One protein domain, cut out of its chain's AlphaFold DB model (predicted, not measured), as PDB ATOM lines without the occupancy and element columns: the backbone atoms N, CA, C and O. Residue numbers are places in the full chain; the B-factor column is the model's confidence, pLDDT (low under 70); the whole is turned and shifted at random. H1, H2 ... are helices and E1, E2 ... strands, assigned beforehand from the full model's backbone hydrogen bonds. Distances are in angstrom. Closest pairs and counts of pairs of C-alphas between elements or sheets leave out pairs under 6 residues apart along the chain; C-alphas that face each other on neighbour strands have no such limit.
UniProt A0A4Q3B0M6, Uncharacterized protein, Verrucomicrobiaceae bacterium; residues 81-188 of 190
ATOM      1  N   VAL A  81      -0.620  16.677  -3.184       49.09
ATOM      2  CA  VAL A  81      -0.420  16.353  -1.775       49.09
ATOM      3  C   VAL A  81      -1.485  17.125  -1.004       49.09
ATOM      4  O   VAL A  81      -1.499  18.363  -1.064       49.09
ATOM      5  N   THR A  82      -2.393  16.416  -0.328       52.88
ATOM      6  CA  THR A  82      -3.389  17.060   0.544       52.88
ATOM      7  C   THR A  82      -2.662  17.833   1.649       52.88
ATOM      8  O   THR A  82      -1.527  17.508   1.990       52.88
ATOM      9  N   GLU A  83      -3.266  18.882   2.209       54.72
ATOM     10  CA  GLU A  83      -2.594  19.769   3.182       54.72
ATOM     11  C   GLU A  83      -1.973  19.006   4.370       54.72
ATOM     12  O   GLU A  83      -0.874  19.324   4.816       54.72
ATOM     13  N   GLN A  84      -2.618  17.921   4.807       50.28
ATOM     14  CA  GLN A  84      -2.142  17.034   5.875       50.28
ATOM     15  C   GLN A  84      -0.882  16.237   5.505       50.28
ATOM     16  O   GLN A  84      -0.126  15.836   6.380       50.28
ATOM     17  N   GLN A  85      -0.645  15.997   4.218       57.69
ATOM     18  CA  GLN A  85       0.488  15.211   3.730       57.69
ATOM     19  C   GLN A  85       1.732  16.070   3.453       57.69
ATOM     20  O   GLN A  85       2.790  15.522   3.151       57.69
ATOM     21  N   ARG A  86       1.625  17.405   3.539       67.44
ATOM     22  CA  ARG A  86       2.758  18.333   3.359       67.44
ATOM     23  C   ARG A  86       3.578  18.529   4.625       67.44
ATOM     24  O   ARG A  86       4.690  19.042   4.539       67.44
ATOM     25  N   TYR A  87       3.036  18.141   5.774       73.69
ATOM     26  CA  TYR A  87       3.632  18.390   7.074       73.69
ATOM     27  C   TYR A  87       3.818  17.086   7.847       73.69
ATOM     28  O   TYR A  87       2.908  16.263   7.924       73.69
ATOM     29  N   LEU A  88       5.006  16.896   8.417       72.19
ATOM     30  CA  LEU A  88       5.358  15.720   9.206       72.19
ATOM     31  C   LEU A  88       6.078  16.154  10.479       72.19
ATOM     32  O   LEU A  88       7.060  16.889  10.425       72.19
ATOM     33  N   VAL A  89       5.632  15.629  11.617       73.75
ATOM     34  CA  VAL A  89       6.303  15.804  12.907       73.75
ATOM     35  C   VAL A  89       6.925  14.482  13.324       73.75
ATOM     36  O   VAL A  89       6.251  13.458  13.408       73.75
ATOM     37  N   LEU A  90       8.219  14.520  13.609       69.50
ATOM     38  CA  LEU A  90       8.935  13.479  14.324       69.50
ATOM     39  C   LEU A  90       9.051  13.929  15.782       69.50
ATOM     40  O   LEU A  90       9.642  14.982  16.025       69.50
ATOM     41  N   PRO A  91       8.483  13.190  16.745       69.94
ATOM     42  CA  PRO A  91       8.580  13.535  18.153       69.94
ATOM     43  C   PRO A  91      10.027  13.420  18.648       69.94
ATOM     44  O   PRO A  91      10.899  12.886  17.963       69.94
ATOM     45  N   GLU A  92      10.271  13.970  19.834       70.19
ATOM     46  CA  GLU A  92      11.565  13.881  20.507       70.19
ATOM     47  C   GLU A  92      11.834  12.451  20.980       70.19
ATOM     48  O   GLU A  92      10.919  11.747  21.413       70.19
ATOM     49  N   TYR A  93      13.095  12.033  20.905       66.38
ATOM     50  CA  TYR A  93      13.550  10.713  21.329       66.38
ATOM     51  C   TYR A  93      14.865  10.816  22.108       66.38
ATOM     52  O   TYR A  93      15.576  11.805  21.962       66.38
ATOM     53  N   PRO A  94      15.261   9.773  22.867       62.69
ATOM     54  CA  PRO A  94      16.436   9.815  23.748       62.69
ATOM     55  C   PRO A  94      17.772  10.203  23.096       62.69
ATOM     56  O   PRO A  94      18.704  10.551  23.810       62.69
ATOM     57  N   LEU A  95      17.884  10.138  21.765       67.50
ATOM     58  CA  LEU A  95      19.100  10.467  21.014       67.50
ATOM     59  C   LEU A  95      18.859  11.453  19.858       67.50
ATOM     60  O   LEU A  95      19.750  11.655  19.034       67.50
ATOM     61  N   ALA A  96      17.665  12.042  19.744       66.19
ATOM     62  CA  ALA A  96      17.358  12.957  18.651       66.19
ATOM     63  C   ALA A  96      16.323  14.022  19.046       66.19
ATOM     64  O   ALA A  96      15.309  13.682  19.666       66.19
ATOM     65  N   PRO A  97      16.515  15.284  18.608       71.94
ATOM     66  CA  PRO A  97      15.512  16.325  18.785       71.94
ATOM     67  C   PRO A  97      14.201  15.940  18.104       71.94
ATOM     68  O   PRO A  97      14.188  15.245  17.080       71.94
ATOM     69  N   ARG A  98      13.097  16.501  18.601       81.12
ATOM     70  CA  ARG A  98      11.872  16.622  17.806       81.12
ATOM     71  C   ARG A  98      12.200  17.360  16.505       81.12
ATOM     72  O   ARG A  98      12.899  18.372  16.522       81.12
ATOM     73  N   ARG A  99      11.671  16.882  15.380       78.69
ATOM     74  CA  ARG A  99      11.859  17.504  14.062       78.69
ATOM     75  C   ARG A  99      10.543  17.697  13.353       78.69
ATOM     76  O   ARG A  99       9.713  16.797  13.331       78.69
ATOM     77  N   GLU A 100      10.373  18.837  12.714       83.50
ATOM     78  CA  GLU A 100       9.199  19.132  11.902       83.50
ATOM     79  C   GLU A 100       9.621  19.384  10.463       83.50
ATOM     80  O   GLU A 100      10.608  20.067  10.204       83.50
ATOM     81  N   PHE A 101       8.868  18.820   9.530       78.12
ATOM     82  CA  PHE A 101       9.125  18.891   8.102       78.12
ATOM     83  C   PHE A 101       7.919  19.516   7.426       78.12
ATOM     84  O   PHE A 101       6.796  19.070   7.650       78.12
ATOM     85  N   LEU A 102       8.152  20.506   6.571       81.00
ATOM     86  CA  LEU A 102       7.118  21.113   5.742       81.00
ATOM     87  C   LEU A 102       7.590  21.155   4.289       81.00
ATOM     88  O   LEU A 102       8.609  21.767   3.971       81.00
ATOM     89  N   VAL A 103       6.827  20.529   3.398       77.62
ATOM     90  CA  VAL A 103       7.025  20.645   1.951       77.62
ATOM     91  C   VAL A 103       6.600  22.043   1.519       77.62
ATOM     92  O   VAL A 103       5.416  22.379   1.569       77.62
ATOM     93  N   LEU A 104       7.571  22.850   1.099       77.94
ATOM     94  CA  LEU A 104       7.345  24.221   0.643       77.94
ATOM     95  C   LEU A 104       6.882  24.236  -0.816       77.94
ATOM     96  O   LEU A 104       5.929  24.923  -1.176       77.94
ATOM     97  N   ASP A 105       7.549  23.443  -1.653       76.69
ATOM     98  CA  ASP A 105       7.168  23.166  -3.035       76.69
ATOM     99  C   ASP A 105       7.779  21.832  -3.509       76.69
ATOM    100  O   ASP A 105       8.294  21.047  -2.716       76.69
ATOM    101  N   GLN A 106       7.729  21.564  -4.815       70.50
ATOM    102  CA  GLN A 106       8.206  20.314  -5.423       70.50
ATOM    103  C   GLN A 106       9.705  20.044  -5.216       70.50
ATOM    104  O   GLN A 106      10.165  18.914  -5.390       70.50
ATOM    105  N   ARG A 107      10.482  21.086  -4.913       75.50
ATOM    106  CA  ARG A 107      11.938  21.040  -4.798       75.50
ATOM    107  C   ARG A 107      12.440  21.512  -3.444       75.50
ATOM    108  O   ARG A 107      13.628  21.353  -3.208       75.50
ATOM    109  N   HIS A 108      11.603  22.061  -2.568       80.31
ATOM    110  CA  HIS A 108      12.057  22.646  -1.311       80.31
ATOM    111  C   HIS A 108      11.357  22.045  -0.097       80.31
ATOM    112  O   HIS A 108      10.133  21.914  -0.048       80.31
ATOM    113  N   LEU A 109      12.166  21.721   0.907       79.75
ATOM    114  CA  LEU A 109      11.741  21.146   2.174       79.75
ATOM    115  C   LEU A 109      12.253  22.024   3.311       79.75
ATOM    116  O   LEU A 109      13.460  22.217   3.441       79.75
ATOM    117  N   LEU A 110      11.344  22.532   4.136       85.50
ATOM    118  CA  LEU A 110      11.679  23.180   5.397       85.50
ATOM    119  C   LEU A 110      11.844  22.119   6.483       85.50
ATOM    120  O   LEU A 110      11.019  21.208   6.588       85.50
ATOM    121  N   ILE A 111      12.869  22.281   7.310       84.69
ATOM    122  CA  ILE A 111      13.147  21.438   8.467       84.69
ATOM    123  C   ILE A 111      13.318  22.339   9.684       84.69
ATOM    124  O   ILE A 111      14.136  23.263   9.673       84.69
ATOM    125  N   PHE A 112      12.556  22.056  10.733       87.25
ATOM    126  CA  PHE A 112      12.724  22.662  12.044       87.25
ATOM    127  C   PHE A 112      13.183  21.607  13.047       87.25
ATOM    128  O   PHE A 112      12.431  20.692  13.385       87.25
ATOM    129  N   ASP A 113      14.417  21.747  13.516       83.50
ATOM    130  CA  ASP A 113      14.983  20.962  14.606       83.50
ATOM    131  C   ASP A 113      14.721  21.685  15.929       83.50
ATOM    132  O   ASP A 113      15.114  22.842  16.111       83.50
ATOM    133  N   HIS A 114      14.058  21.002  16.860       85.50
ATOM    134  CA  HIS A 114      13.867  21.503  18.218       85.50
ATOM    135  C   HIS A 114      15.168  21.415  19.018       85.50
ATOM    136  O   HIS A 114      16.108  20.711  18.647       85.50
ATOM    137  N   LYS A 115      15.212  22.130  20.146       85.62
ATOM    138  CA  LYS A 115      16.347  22.062  21.064       85.62
ATOM    139  C   LYS A 115      16.444  20.641  21.602       85.62
ATOM    140  O   LYS A 115      15.423  20.071  21.976       85.62
ATOM    141  N   PHE A 116      17.658  20.117  21.693       81.00
ATOM    142  CA  PHE A 116      17.898  18.851  22.364       81.00
ATOM    143  C   PHE A 116      19.123  18.937  23.265       81.00
ATOM    144  O   PHE A 116      20.233  19.249  22.823       81.00
ATOM    145  N   ASP A 117      18.885  18.695  24.550       70.19
ATOM    146  CA  ASP A 117      19.869  18.839  25.615       70.19
ATOM    147  C   ASP A 117      20.621  17.512  25.815       70.19
ATOM    148  O   ASP A 117      20.392  16.776  26.768       70.19
ATOM    149  N   LEU A 118      21.523  17.201  24.879       65.50
ATOM    150  CA  LEU A 118      22.612  16.235  25.072       65.50
ATOM    151  C   LEU A 118      23.911  16.972  25.433       65.50
ATOM    152  O   LEU A 118      24.038  18.164  25.150       65.50
ATOM    153  N   GLU A 119      24.894  16.267  26.008       55.19
ATOM    154  CA  GLU A 119      26.254  16.793  26.214       55.19
ATOM    155  C   GLU A 119      26.837  17.271  24.871       55.19
ATOM    156  O   GLU A 119      27.211  16.474  24.014       55.19
ATOM    157  N   GLY A 120      26.826  18.588  24.645       57.38
ATOM    158  CA  GLY A 120      27.191  19.216  23.368       57.38
ATOM    159  C   GLY A 120      26.163  20.216  22.830       57.38
ATOM    160  O   GLY A 120      26.540  21.066  22.035       57.38
ATOM    161  N   GLY A 121      24.914  20.165  23.311       58.91
ATOM    162  CA  GLY A 121      23.840  21.124  23.038       58.91
ATOM    163  C   GLY A 121      23.443  21.220  21.562       58.91
ATOM    164  O   GLY A 121      24.137  21.836  20.761       58.91
ATOM    165  N   TYR A 122      22.275  20.692  21.192       69.00
ATOM    166  CA  TYR A 122      21.702  20.931  19.865       69.00
ATOM    167  C   TYR A 122      20.754  22.135  19.942       69.00
ATOM    168  O   TYR A 122      19.655  22.000  20.491       69.00
ATOM    169  N   PRO A 123      21.152  23.330  19.454       82.50
ATOM    170  CA  PRO A 123      20.266  24.484  19.452       82.50
ATOM    171  C   PRO A 123      19.111  24.265  18.475       82.50
ATOM    172  O   PRO A 123      19.225  23.503  17.514       82.50
ATOM    173  N   GLN A 124      18.013  24.991  18.691       88.38
ATOM    174  CA  GLN A 124      16.940  25.046  17.704       88.38
ATOM    175  C   GLN A 124      17.480  25.576  16.377       88.38
ATOM    176  O   GLN A 124      18.210  26.573  16.349       88.38
ATOM    177  N   ARG A 125      17.103  24.930  15.274       89.25
ATOM    178  CA  ARG A 125      17.556  25.314  13.938       89.25
ATOM    179  C   ARG A 125      16.424  25.226  12.936       89.25
ATOM    180  O   ARG A 125      15.697  24.240  12.886       89.25
ATOM    181  N   LEU A 126      16.321  26.253  12.101       90.50
ATOM    182  CA  LEU A 126      15.474  26.251  10.919       90.50
ATOM    183  C   LEU A 126      16.361  26.133   9.679       90.50
ATOM    184  O   LEU A 126      17.310  26.904   9.516       90.50
ATOM    185  N   SER A 127      16.063  25.169   8.815       86.69
ATOM    186  CA  SER A 127      16.813  24.933   7.584       86.69
ATOM    187  C   SER A 127      15.900  24.653   6.398       86.69
ATOM    188  O   SER A 127      14.757  24.227   6.559       86.69
ATOM    189  N   VAL A 128      16.400  24.923   5.194       84.44
ATOM    190  CA  VAL A 128      15.726  24.598   3.939       84.44
ATOM    191  C   VAL A 128      16.658  23.783   3.074       84.44
ATOM    192  O   VAL A 128      17.778  24.201   2.777       84.44
ATOM    193  N   LEU A 129      16.160  22.642   2.617       79.44
ATOM    194  CA  LEU A 129      16.838  21.822   1.632       79.44
ATOM    195  C   LEU A 129      16.212  22.034   0.258       79.44
ATOM    196  O   LEU A 129      14.989  22.097   0.134       79.44
ATOM    197  N   ARG A 130      17.051  22.087  -0.779       79.50
ATOM    198  CA  ARG A 130      16.638  22.042  -2.183       79.50
ATOM    199  C   ARG A 130      17.009  20.708  -2.810       79.50
ATOM    200  O   ARG A 130      18.170  20.297  -2.750       79.50
ATOM    201  N   ARG A 131      16.042  20.086  -3.474       68.25
ATOM    202  CA  ARG A 131      16.200  18.891  -4.294       68.25
ATOM    203  C   ARG A 131      16.785  19.244  -5.658       68.25
ATOM    204  O   ARG A 131      16.271  20.116  -6.362       68.25
ATOM    205  N   SER A 132      17.840  18.534  -6.028       66.62
ATOM    206  CA  SER A 132      18.287  18.336  -7.407       66.62
ATOM    207  C   SER A 132      17.915  16.922  -7.871       66.62
ATOM    208  O   SER A 132      17.307  16.162  -7.117       66.62
ATOM    209  N   ASP A 133      18.270  16.560  -9.102       59.34
ATOM    210  CA  ASP A 133      17.833  15.309  -9.738       59.34
ATOM    211  C   ASP A 133      18.148  14.042  -8.914       59.34
ATOM    212  O   ASP A 133      17.377  13.086  -8.963       59.34
ATOM    213  N   ALA A 134      19.203  14.059  -8.086       51.53
ATOM    214  CA  ALA A 134      19.611  12.916  -7.259       51.53
ATOM    215  C   ALA A 134      19.965  13.247  -5.793       51.53
ATOM    216  O   ALA A 134      20.351  12.358  -5.041       51.53
ATOM    217  N   SER A 135      19.865  14.506  -5.345       59.66
ATOM    218  CA  SER A 135      20.351  14.883  -4.004       59.66
ATOM    219  C   SER A 135      19.582  16.037  -3.370       59.66
ATOM    220  O   SER A 135      18.873  16.782  -4.048       59.66
ATOM    221  N   TRP A 136      19.755  16.198  -2.059       66.00
ATOM    222  CA  TRP A 136      19.310  17.372  -1.318       66.00
ATOM    223  C   TRP A 136      20.517  18.207  -0.908       66.00
ATOM    224  O   TRP A 136      21.531  17.676  -0.464       66.00
ATOM    225  N   SER A 137      20.389  19.519  -1.047       73.44
ATOM    226  CA  SER A 137      21.424  20.493  -0.700       73.44
ATOM    227  C   SER A 137      20.862  21.514   0.276       73.44
ATOM    228  O   SER A 137      19.727  21.958   0.100       73.44
ATOM    229  N   ASP A 138      21.631  21.874   1.303       78.75
ATOM    230  CA  ASP A 138      21.255  22.953   2.216       78.75
ATOM    231  C   ASP A 138      21.329  24.292   1.467       78.75
ATOM    232  O   ASP A 138      22.384  24.687   0.971       78.75
ATOM    233  N   VAL A 139      20.186  24.968   1.352       85.69
ATOM    234  CA  VAL A 139      20.054  26.298   0.741       85.69
ATOM    235  C   VAL A 139      19.594  27.342   1.759       85.69
ATOM    236  O   VAL A 139      19.217  28.450   1.387       85.69
ATOM    237  N   SER A 140      19.633  27.020   3.055       86.75
ATOM    238  CA  SER A 140      19.178  27.897   4.141       86.75
ATOM    239  C   SER A 140      19.818  29.277   4.066       86.75
ATOM    240  O   SER A 140      19.162  30.277   4.335       86.75
ATOM    241  N   GLU A 141      21.089  29.352   3.667       90.19
ATOM    242  CA  GLU A 141      21.800  30.624   3.611       90.19
ATOM    243  C   GLU A 141      21.272  31.591   2.554       90.19
ATOM    244  O   GLU A 141      21.343  32.804   2.754       90.19
ATOM    245  N   SER A 142      20.723  31.066   1.458       89.88
ATOM    246  CA  SER A 142      20.214  31.874   0.352       89.88
ATOM    247  C   SER A 142      18.729  32.203   0.486       89.88
ATOM    248  O   SER A 142      18.284  33.199  -0.082       89.88
ATOM    249  N   VAL A 143      17.966  31.401   1.238       90.25
ATOM    250  CA  VAL A 143      16.504  31.559   1.331       90.25
ATOM    251  C   VAL A 143      16.010  32.033   2.694       90.25
ATOM    252  O   VAL A 143      14.964  32.676   2.751       90.25
ATOM    253  N   LEU A 144      16.731  31.749   3.787       90.69
ATOM    254  CA  LEU A 144      16.363  32.190   5.134       90.69
ATOM    255  C   LEU A 144      17.199  33.402   5.566       90.69
ATOM    256  O   LEU A 144      18.437  33.373   5.469       90.69
ATOM    257  N   PRO A 145      16.562  34.436   6.143       90.56
ATOM    258  CA  PRO A 145      17.300  35.524   6.762       90.56
ATOM    259  C   PRO A 145      18.109  34.999   7.966       90.56
ATOM    260  O   PRO A 145      17.648  34.078   8.648       90.56
ATOM    261  N   PRO A 146      19.295  35.566   8.268       90.88
ATOM    262  CA  PRO A 146      20.187  35.045   9.309       90.88
ATOM    263  C   PRO A 146      19.517  34.861  10.675       90.88
ATOM    264  O   PRO A 146      19.694  33.824  11.311       90.88
ATOM    265  N   TRP A 147      18.681  35.817  11.087       90.50
ATOM    266  CA  TRP A 147      17.985  35.786  12.374       90.50
ATOM    267  C   TRP A 147      16.973  34.635  12.499       90.50
ATOM    268  O   TRP A 147      16.684  34.196  13.611       90.50
ATOM    269  N   ALA A 148      16.447  34.114  11.384       90.81
ATOM    270  CA  ALA A 148      15.459  33.033  11.389       90.81
ATOM    271  C   ALA A 148      16.086  31.635  11.469       90.81
ATOM    272  O   ALA A 148      15.377  30.673  11.752       90.81
ATOM    273  N   ARG A 149      17.397  31.501  11.215       90.88
ATOM    274  CA  ARG A 149      18.090  30.199  11.151       90.88
ATOM    275  C   ARG A 149      18.274  29.559  12.524       90.88
ATOM    276  O   ARG A 149      18.319  28.336  12.621       90.88
ATOM    277  N   GLN A 150      18.361  30.378  13.569       90.62
ATOM    278  CA  GLN A 150      18.443  29.958  14.970       90.62
ATOM    279  C   GLN A 150      17.295  30.602  15.752       90.62
ATOM    280  O   GLN A 150      17.488  31.588  16.468       90.62
ATOM    281  N   PRO A 151      16.065  30.119  15.537       90.31
ATOM    282  CA  PRO A 151      14.898  30.696  16.170       90.31
ATOM    283  C   PRO A 151      14.860  30.339  17.660       90.31
ATOM    284  O   PRO A 151      15.354  29.301  18.089       90.31
ATOM    285  N   SER A 152      14.232  31.198  18.454       89.12
ATOM    286  CA  SER A 152      13.863  30.895  19.841       89.12
ATOM    287  C   SER A 152      12.511  30.181  19.917       89.12
ATOM    288  O   SER A 152      12.251  29.435  20.858       89.12
ATOM    289  N   GLN A 153      11.638  30.434  18.935       88.94
ATOM    290  CA  GLN A 153      10.349  29.771  18.789       88.94
ATOM    291  C   GLN A 153       9.943  29.738  17.312       88.94
ATOM    292  O   GLN A 153      10.073  30.741  16.604       88.94
ATOM    293  N   VAL A 154       9.387  28.608  16.874       90.75
ATOM    294  CA  VAL A 154       8.766  28.452  15.554       90.75
ATOM    295  C   VAL A 154       7.352  27.913  15.720       90.75
ATOM    296  O   VAL A 154       7.083  27.069  16.573       90.75
ATOM    297  N   THR A 155       6.426  28.415  14.914       90.44
ATOM    298  CA  THR A 155       5.086  27.849  14.755       90.44
ATOM    299  C   THR A 155       4.817  27.679  13.272       90.44
ATOM    300  O   THR A 155       4.912  28.645  12.519       90.44
ATOM    301  N   ILE A 156       4.495  26.457  12.861       86.19
ATOM    302  CA  ILE A 156       4.148  26.125  11.482       86.19
ATOM    303  C   ILE A 156       2.640  25.909  11.431       86.19
ATOM    304  O   ILE A 156       2.109  25.105  12.192       86.19
ATOM    305  N   GLU A 157       1.954  26.627  10.548       84.56
ATOM    306  CA  GLU A 157       0.538  26.425  10.248       84.56
ATOM    307  C   GLU A 157       0.422  25.596   8.955       84.56
ATOM    308  O   GLU A 157       0.596  26.142   7.863       84.56
ATOM    309  N   PRO A 158       0.140  24.279   9.023       71.25
ATOM    310  CA  PRO A 158       0.249  23.404   7.852       71.25
ATOM    311  C   PRO A 158      -0.700  23.762   6.703       71.25
ATOM    312  O   PRO A 158      -0.314  23.659   5.543       71.25
ATOM    313  N   ALA A 159      -1.922  24.205   7.021       68.00
ATOM    314  CA  ALA A 159      -2.943  24.539   6.024       68.00
ATOM    315  C   ALA A 159      -2.556  25.763   5.177       68.00
ATOM    316  O   ALA A 159      -2.732  25.773   3.963       68.00
ATOM    317  N   SER A 160      -1.986  26.792   5.808       73.94
ATOM    318  CA  SER A 160      -1.574  28.027   5.134       73.94
ATOM    319  C   SER A 160      -0.124  27.983   4.637       73.94
ATOM    320  O   SER A 160       0.269  28.816   3.820       73.94
ATOM    321  N   GLY A 161       0.691  27.048   5.143       74.94
ATOM    322  CA  GLY A 161       2.143  27.048   4.960       74.94
ATOM    323  C   GLY A 161       2.835  28.233   5.644       74.94
ATOM    324  O   GLY A 161       4.000  28.509   5.359       74.94
ATOM    325  N   LEU A 162       2.121  28.956   6.515       85.19
ATOM    326  CA  LEU A 162       2.650  30.102   7.242       85.19
ATOM    327  C   LEU A 162       3.612  29.628   8.327       85.19
ATOM    328  O   LEU A 162       3.267  28.780   9.151       85.19
ATOM    329  N   ILE A 163       4.805  30.217   8.361       90.50
ATOM    330  CA  ILE A 163       5.805  29.924   9.386       90.50
ATOM    331  C   ILE A 163       6.016  31.188  10.206       90.50
ATOM    332  O   ILE A 163       6.512  32.193   9.706       90.50
ATOM    333  N   ARG A 164       5.646  31.151  11.480       92.25
ATOM    334  CA  ARG A 164       5.886  32.249  12.417       92.25
ATOM    335  C   ARG A 164       7.167  31.968  13.177       92.25
ATOM    336  O   ARG A 164       7.304  30.909  13.787       92.25
ATOM    337  N   VAL A 165       8.081  32.925  13.159       91.94
ATOM    338  CA  VAL A 165       9.399  32.814  13.774       91.94
ATOM    339  C   VAL A 165       9.589  33.936  14.785       91.94
ATOM    340  O   VAL A 165       9.315  35.108  14.516       91.94
ATOM    341  N   LEU A 166      10.075  33.565  15.962       90.19
ATOM    342  CA  LEU A 166      10.600  34.479  16.963       90.19
ATOM    343  C   LEU A 166      12.073  34.145  17.179       90.19
ATOM    344  O   LEU A 166      12.430  32.976  17.320       90.19
ATOM    345  N   SER A 167      12.921  35.164  17.219       87.88
ATOM    346  CA  SER A 167      14.357  35.021  17.438       87.88
ATOM    347  C   SER A 167      14.835  36.115  18.373       87.88
ATOM    348  O   SER A 167      14.403  37.254  18.239       87.88
ATOM    349  N   ALA A 168      15.757  35.799  19.281       84.75
ATOM    350  CA  ALA A 168      16.382  36.796  20.149       84.75
ATOM    351  C   ALA A 168      17.118  37.897  19.357       84.75
ATOM    352  O   ALA A 168      17.286  39.010  19.844       84.75
ATOM    353  N   SER A 169      17.540  37.583  18.129       84.38
ATOM    354  CA  SER A 169      18.252  38.506  17.238       84.38
ATOM    355  C   SER A 169      17.336  39.380  16.368       84.38
ATOM    356  O   SER A 169      17.839  40.218  15.622       84.38
ATOM    357  N   HIS A 170      16.007  39.216  16.457       80.75
ATOM    358  CA  HIS A 170      15.028  40.011  15.709       80.75
ATOM    359  C   HIS A 170      14.041  40.679  16.681       80.75
ATOM    360  O   HIS A 170      13.493  40.001  17.548       80.75
ATOM    361  N   PRO A 171      13.776  41.994  16.571       75.25
ATOM    362  CA  PRO A 171      13.021  42.740  17.583       75.25
ATOM    363  C   PRO A 171      11.539  42.351  17.696       75.25
ATOM    364  O   PRO A 171      10.877  42.759  18.648       75.25
ATOM    365  N   ARG A 172      10.983  41.615  16.725       80.31
ATOM    366  CA  ARG A 172       9.557  41.259  16.672       80.31
ATOM    367  C   ARG A 172       9.343  39.825  16.206       80.31
ATOM    368  O   ARG A 172      10.246  39.176  15.689       80.31
ATOM    369  N   ARG A 173       8.112  39.336  16.365       86.25
ATOM    370  CA  ARG A 173       7.668  38.109  15.699       86.25
ATOM    371  C   ARG A 173       7.472  38.400  14.214       86.25
ATOM    372  O   ARG A 173       6.731  39.316  13.846       86.25
ATOM    373  N   ALA A 174       8.097  37.581  13.386       90.38
ATOM    374  CA  ALA A 174       8.018  37.683  11.942       90.38
ATOM    375  C   ALA A 174       7.317  36.456  11.361       90.38
ATOM    376  O   ALA A 174       7.453  35.335  11.856       90.38
ATOM    377  N   SER A 175       6.572  36.684  10.293       91.44
ATOM    378  CA  SER A 175       5.927  35.652   9.497       91.44
ATOM    379  C   SER A 175       6.712  35.459   8.208       91.44
ATOM    380  O   SER A 175       6.978  36.421   7.490       91.44
ATOM    381  N   LEU A 176       7.079  34.216   7.919       91.50
ATOM    382  CA  LEU A 176       7.713  33.793   6.681       91.50
ATOM    383  C   LEU A 176       6.663  33.114   5.801       91.50
ATOM    384  O   LEU A 176       6.010  32.155   6.222       91.50
ATOM    385  N   HIS A 177       6.528  33.599   4.570       90.62
ATOM    386  CA  HIS A 177       5.647  33.021   3.562       90.62
ATOM    387  C   HIS A 177       6.475  32.542   2.374       90.62
ATOM    388  O   HIS A 177       7.242  33.310   1.793       90.62
ATOM    389  N   TRP A 178       6.335  31.271   2.000       87.94
ATOM    390  CA  TRP A 178       7.044  30.736   0.842       87.94
ATOM    391  C   TRP A 178       6.367  31.154  -0.462       87.94
ATOM    392  O   TRP A 178       5.181  30.897  -0.668       87.94
ATOM    393  N   GLN A 179       7.123  31.785  -1.356       86.50
ATOM    394  CA  GLN A 179       6.661  32.203  -2.676       86.50
ATOM    395  C   GLN A 179       7.754  31.949  -3.712       86.50
ATOM    396  O   GLN A 179       8.777  32.630  -3.729       86.50
ATOM    397  N   SER A 180       7.519  30.982  -4.602       80.38
ATOM    398  CA  SER A 180       8.337  30.756  -5.803       80.38
ATOM    399  C   SER A 180       9.850  30.665  -5.534       80.38
ATOM    400  O   SER A 180      10.638  31.321  -6.213       80.38
ATOM    401  N   GLY A 181      10.273  29.870  -4.546       79.69
ATOM    402  CA  GLY A 181      11.701  29.656  -4.266       79.69
ATOM    403  C   GLY A 181      12.314  30.576  -3.205       79.69
ATOM    404  O   GLY A 181      13.515  30.485  -2.959       79.69
ATOM    405  N   ARG A 182      11.533  31.473  -2.592       86.88
ATOM    406  CA  ARG A 182      12.017  32.422  -1.577       86.88
ATOM    407  C   ARG A 182      10.985  32.679  -0.485       86.88
ATOM    408  O   ARG A 182       9.786  32.525  -0.711       86.88
ATOM    409  N   PHE A 183      11.451  33.138   0.674       89.19
ATOM    410  CA  PHE A 183      10.576  33.642   1.727       89.19
ATOM    411  C   PHE A 183      10.300  35.135   1.562       89.19
ATOM    412  O   PHE A 183      11.223  35.934   1.407       89.19
ATOM    413  N   THR A 184       9.028  35.517   1.640       89.38
ATOM    414  CA  THR A 184       8.623  36.889   1.949       89.38
ATOM    415  C   THR A 184       8.415  37.020   3.453       89.38
ATOM    416  O   THR A 184       7.939  36.094   4.113       89.38
ATOM    417  N   ILE A 185       8.846  38.155   4.004       89.75
ATOM    418  CA  ILE A 185       8.881  38.407   5.445       89.75
ATOM    419  C   ILE A 185       7.857  39.490   5.755       89.75
ATOM    420  O   ILE A 185       7.903  40.568   5.165       89.75
ATOM    421  N   THR A 186       6.976  39.210   6.706       88.12
ATOM    422  CA  THR A 186       6.027  40.185   7.240       88.12
ATOM    423  C   THR A 186       6.248  40.296   8.738       88.12
ATOM    424  O   THR A 186       6.020  39.334   9.473       88.12
ATOM    425  N   ASP A 187       6.686  41.461   9.208       81.62
ATOM    426  CA  ASP A 187       6.763  41.720  10.643       81.62
ATOM    427  C   ASP A 187       5.359  41.967  11.195       81.62
ATOM    428  O   ASP A 187       4.595  42.775  10.667       81.62
ATOM    429  N   SER A 188       5.018  41.280  12.281       66.12
ATOM    430  CA  SER A 188       3.776  41.544  13.011       66.12
ATOM    431  C   SER A 188       4.065  42.519  14.151       66.12
ATOM    432  O   SER A 188       5.040  42.354  14.888       66.12
TER     433      SER A 188
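This is residues 81 to 188 of the 190 residues of an uncharacterized protein of Verrucomicrobiaceae bacterium (UniProt A0A4Q3B0M6). Two strongly twisted antiparallel sheets, one of five strands and one of four, stand partly face to face as a loose sandwich, and two very short helices, H1 and H2, bridge them at one side. Residues 91 to 98 and 114 to 124 loop out beyond the same end of the larger sheet. The printed part has 108 residues, in the order E1 E2 E3 E4 E5 H1 H2 E6 E7 E8 E9; the sheets run E1 E2 E3 E4 E5 and E6 E7 E8 E9. The class is mostly strand, and the whole is compact, with a radius of gyration of the C-alphas of 13.7 A and spans of 38 by 35 by 25 A.

The larger sheet holds E1, residues 87 to 90, E2, 99 to 103, E3, 108 to 113, E4, 125 to 131, and E5, 136 to 138. It is a meander, each strand the antiparallel neighbour of the one before, and each successive pair is a hairpin. N 88 and O 101 of E1 and E2 are 2.9 A apart, N 102 and O 110 of E2 and E3 3.0 A, N 111 and O 127 of E3 and E4 2.8 A, and N 130 and O 137 of E4 and E5 2.8 A, within hydrogen-bond range. H1, residues 140 to 143, is on this sheet, over none of its strands, at a height over the sheet of 4.2 A, only just above the sheet's level. The closest C-alphas of E4 and H1 are those of Val 128 and Ser 140, 4.8 A apart. H2, residues 146 to 149, only grazes both sheets with residues 147 to 149. The second sheet, also a meander of hairpins, holds E6, residues 153 to 157, E7, 162 to 166, E8, 174 to 179, and E9, 182 to 187. N 155 and O 164 of E6 and E7 are 2.9 A apart, N 165 and O 174 of E7 and E8 2.8 A, and N 177 and O 184 of E8 and E9 2.9 A, within hydrogen-bond range. The closest C-alphas of E3 and E6 are those of Phe 112 and Val 154, 7.8 A apart; E2 and E6 are only just apart, at 8.2 A. H1 and H2 are too short for any O i to N i+4 pair; of their single O i to N i+3 pairs, 0 in H1 and 1 in H2 is within range.

E1 begins at C-alpha 87, (3.632, 18.390, 7.074), and is 10.2 A long; E2 is 13.4 A, E3 16.3 A and E4 19.4 A. E5, H1 and H2 are short. E6 is 13.4 A, E7 13.3 A, E8 15.7 A and E9 16.2 A, ending at C-alpha 187, (6.763, 41.720, 10.643).

The C-alphas of Ala 134 and Pro 171, the two farthest apart, are 39.4 A apart. The printed part has no cut. E3 to E4 is a long link. The mean pLDDT of the printed part is 78.8, with 25 residues under 70, among them 81 to 86, 118 to 122 and 131 to 136.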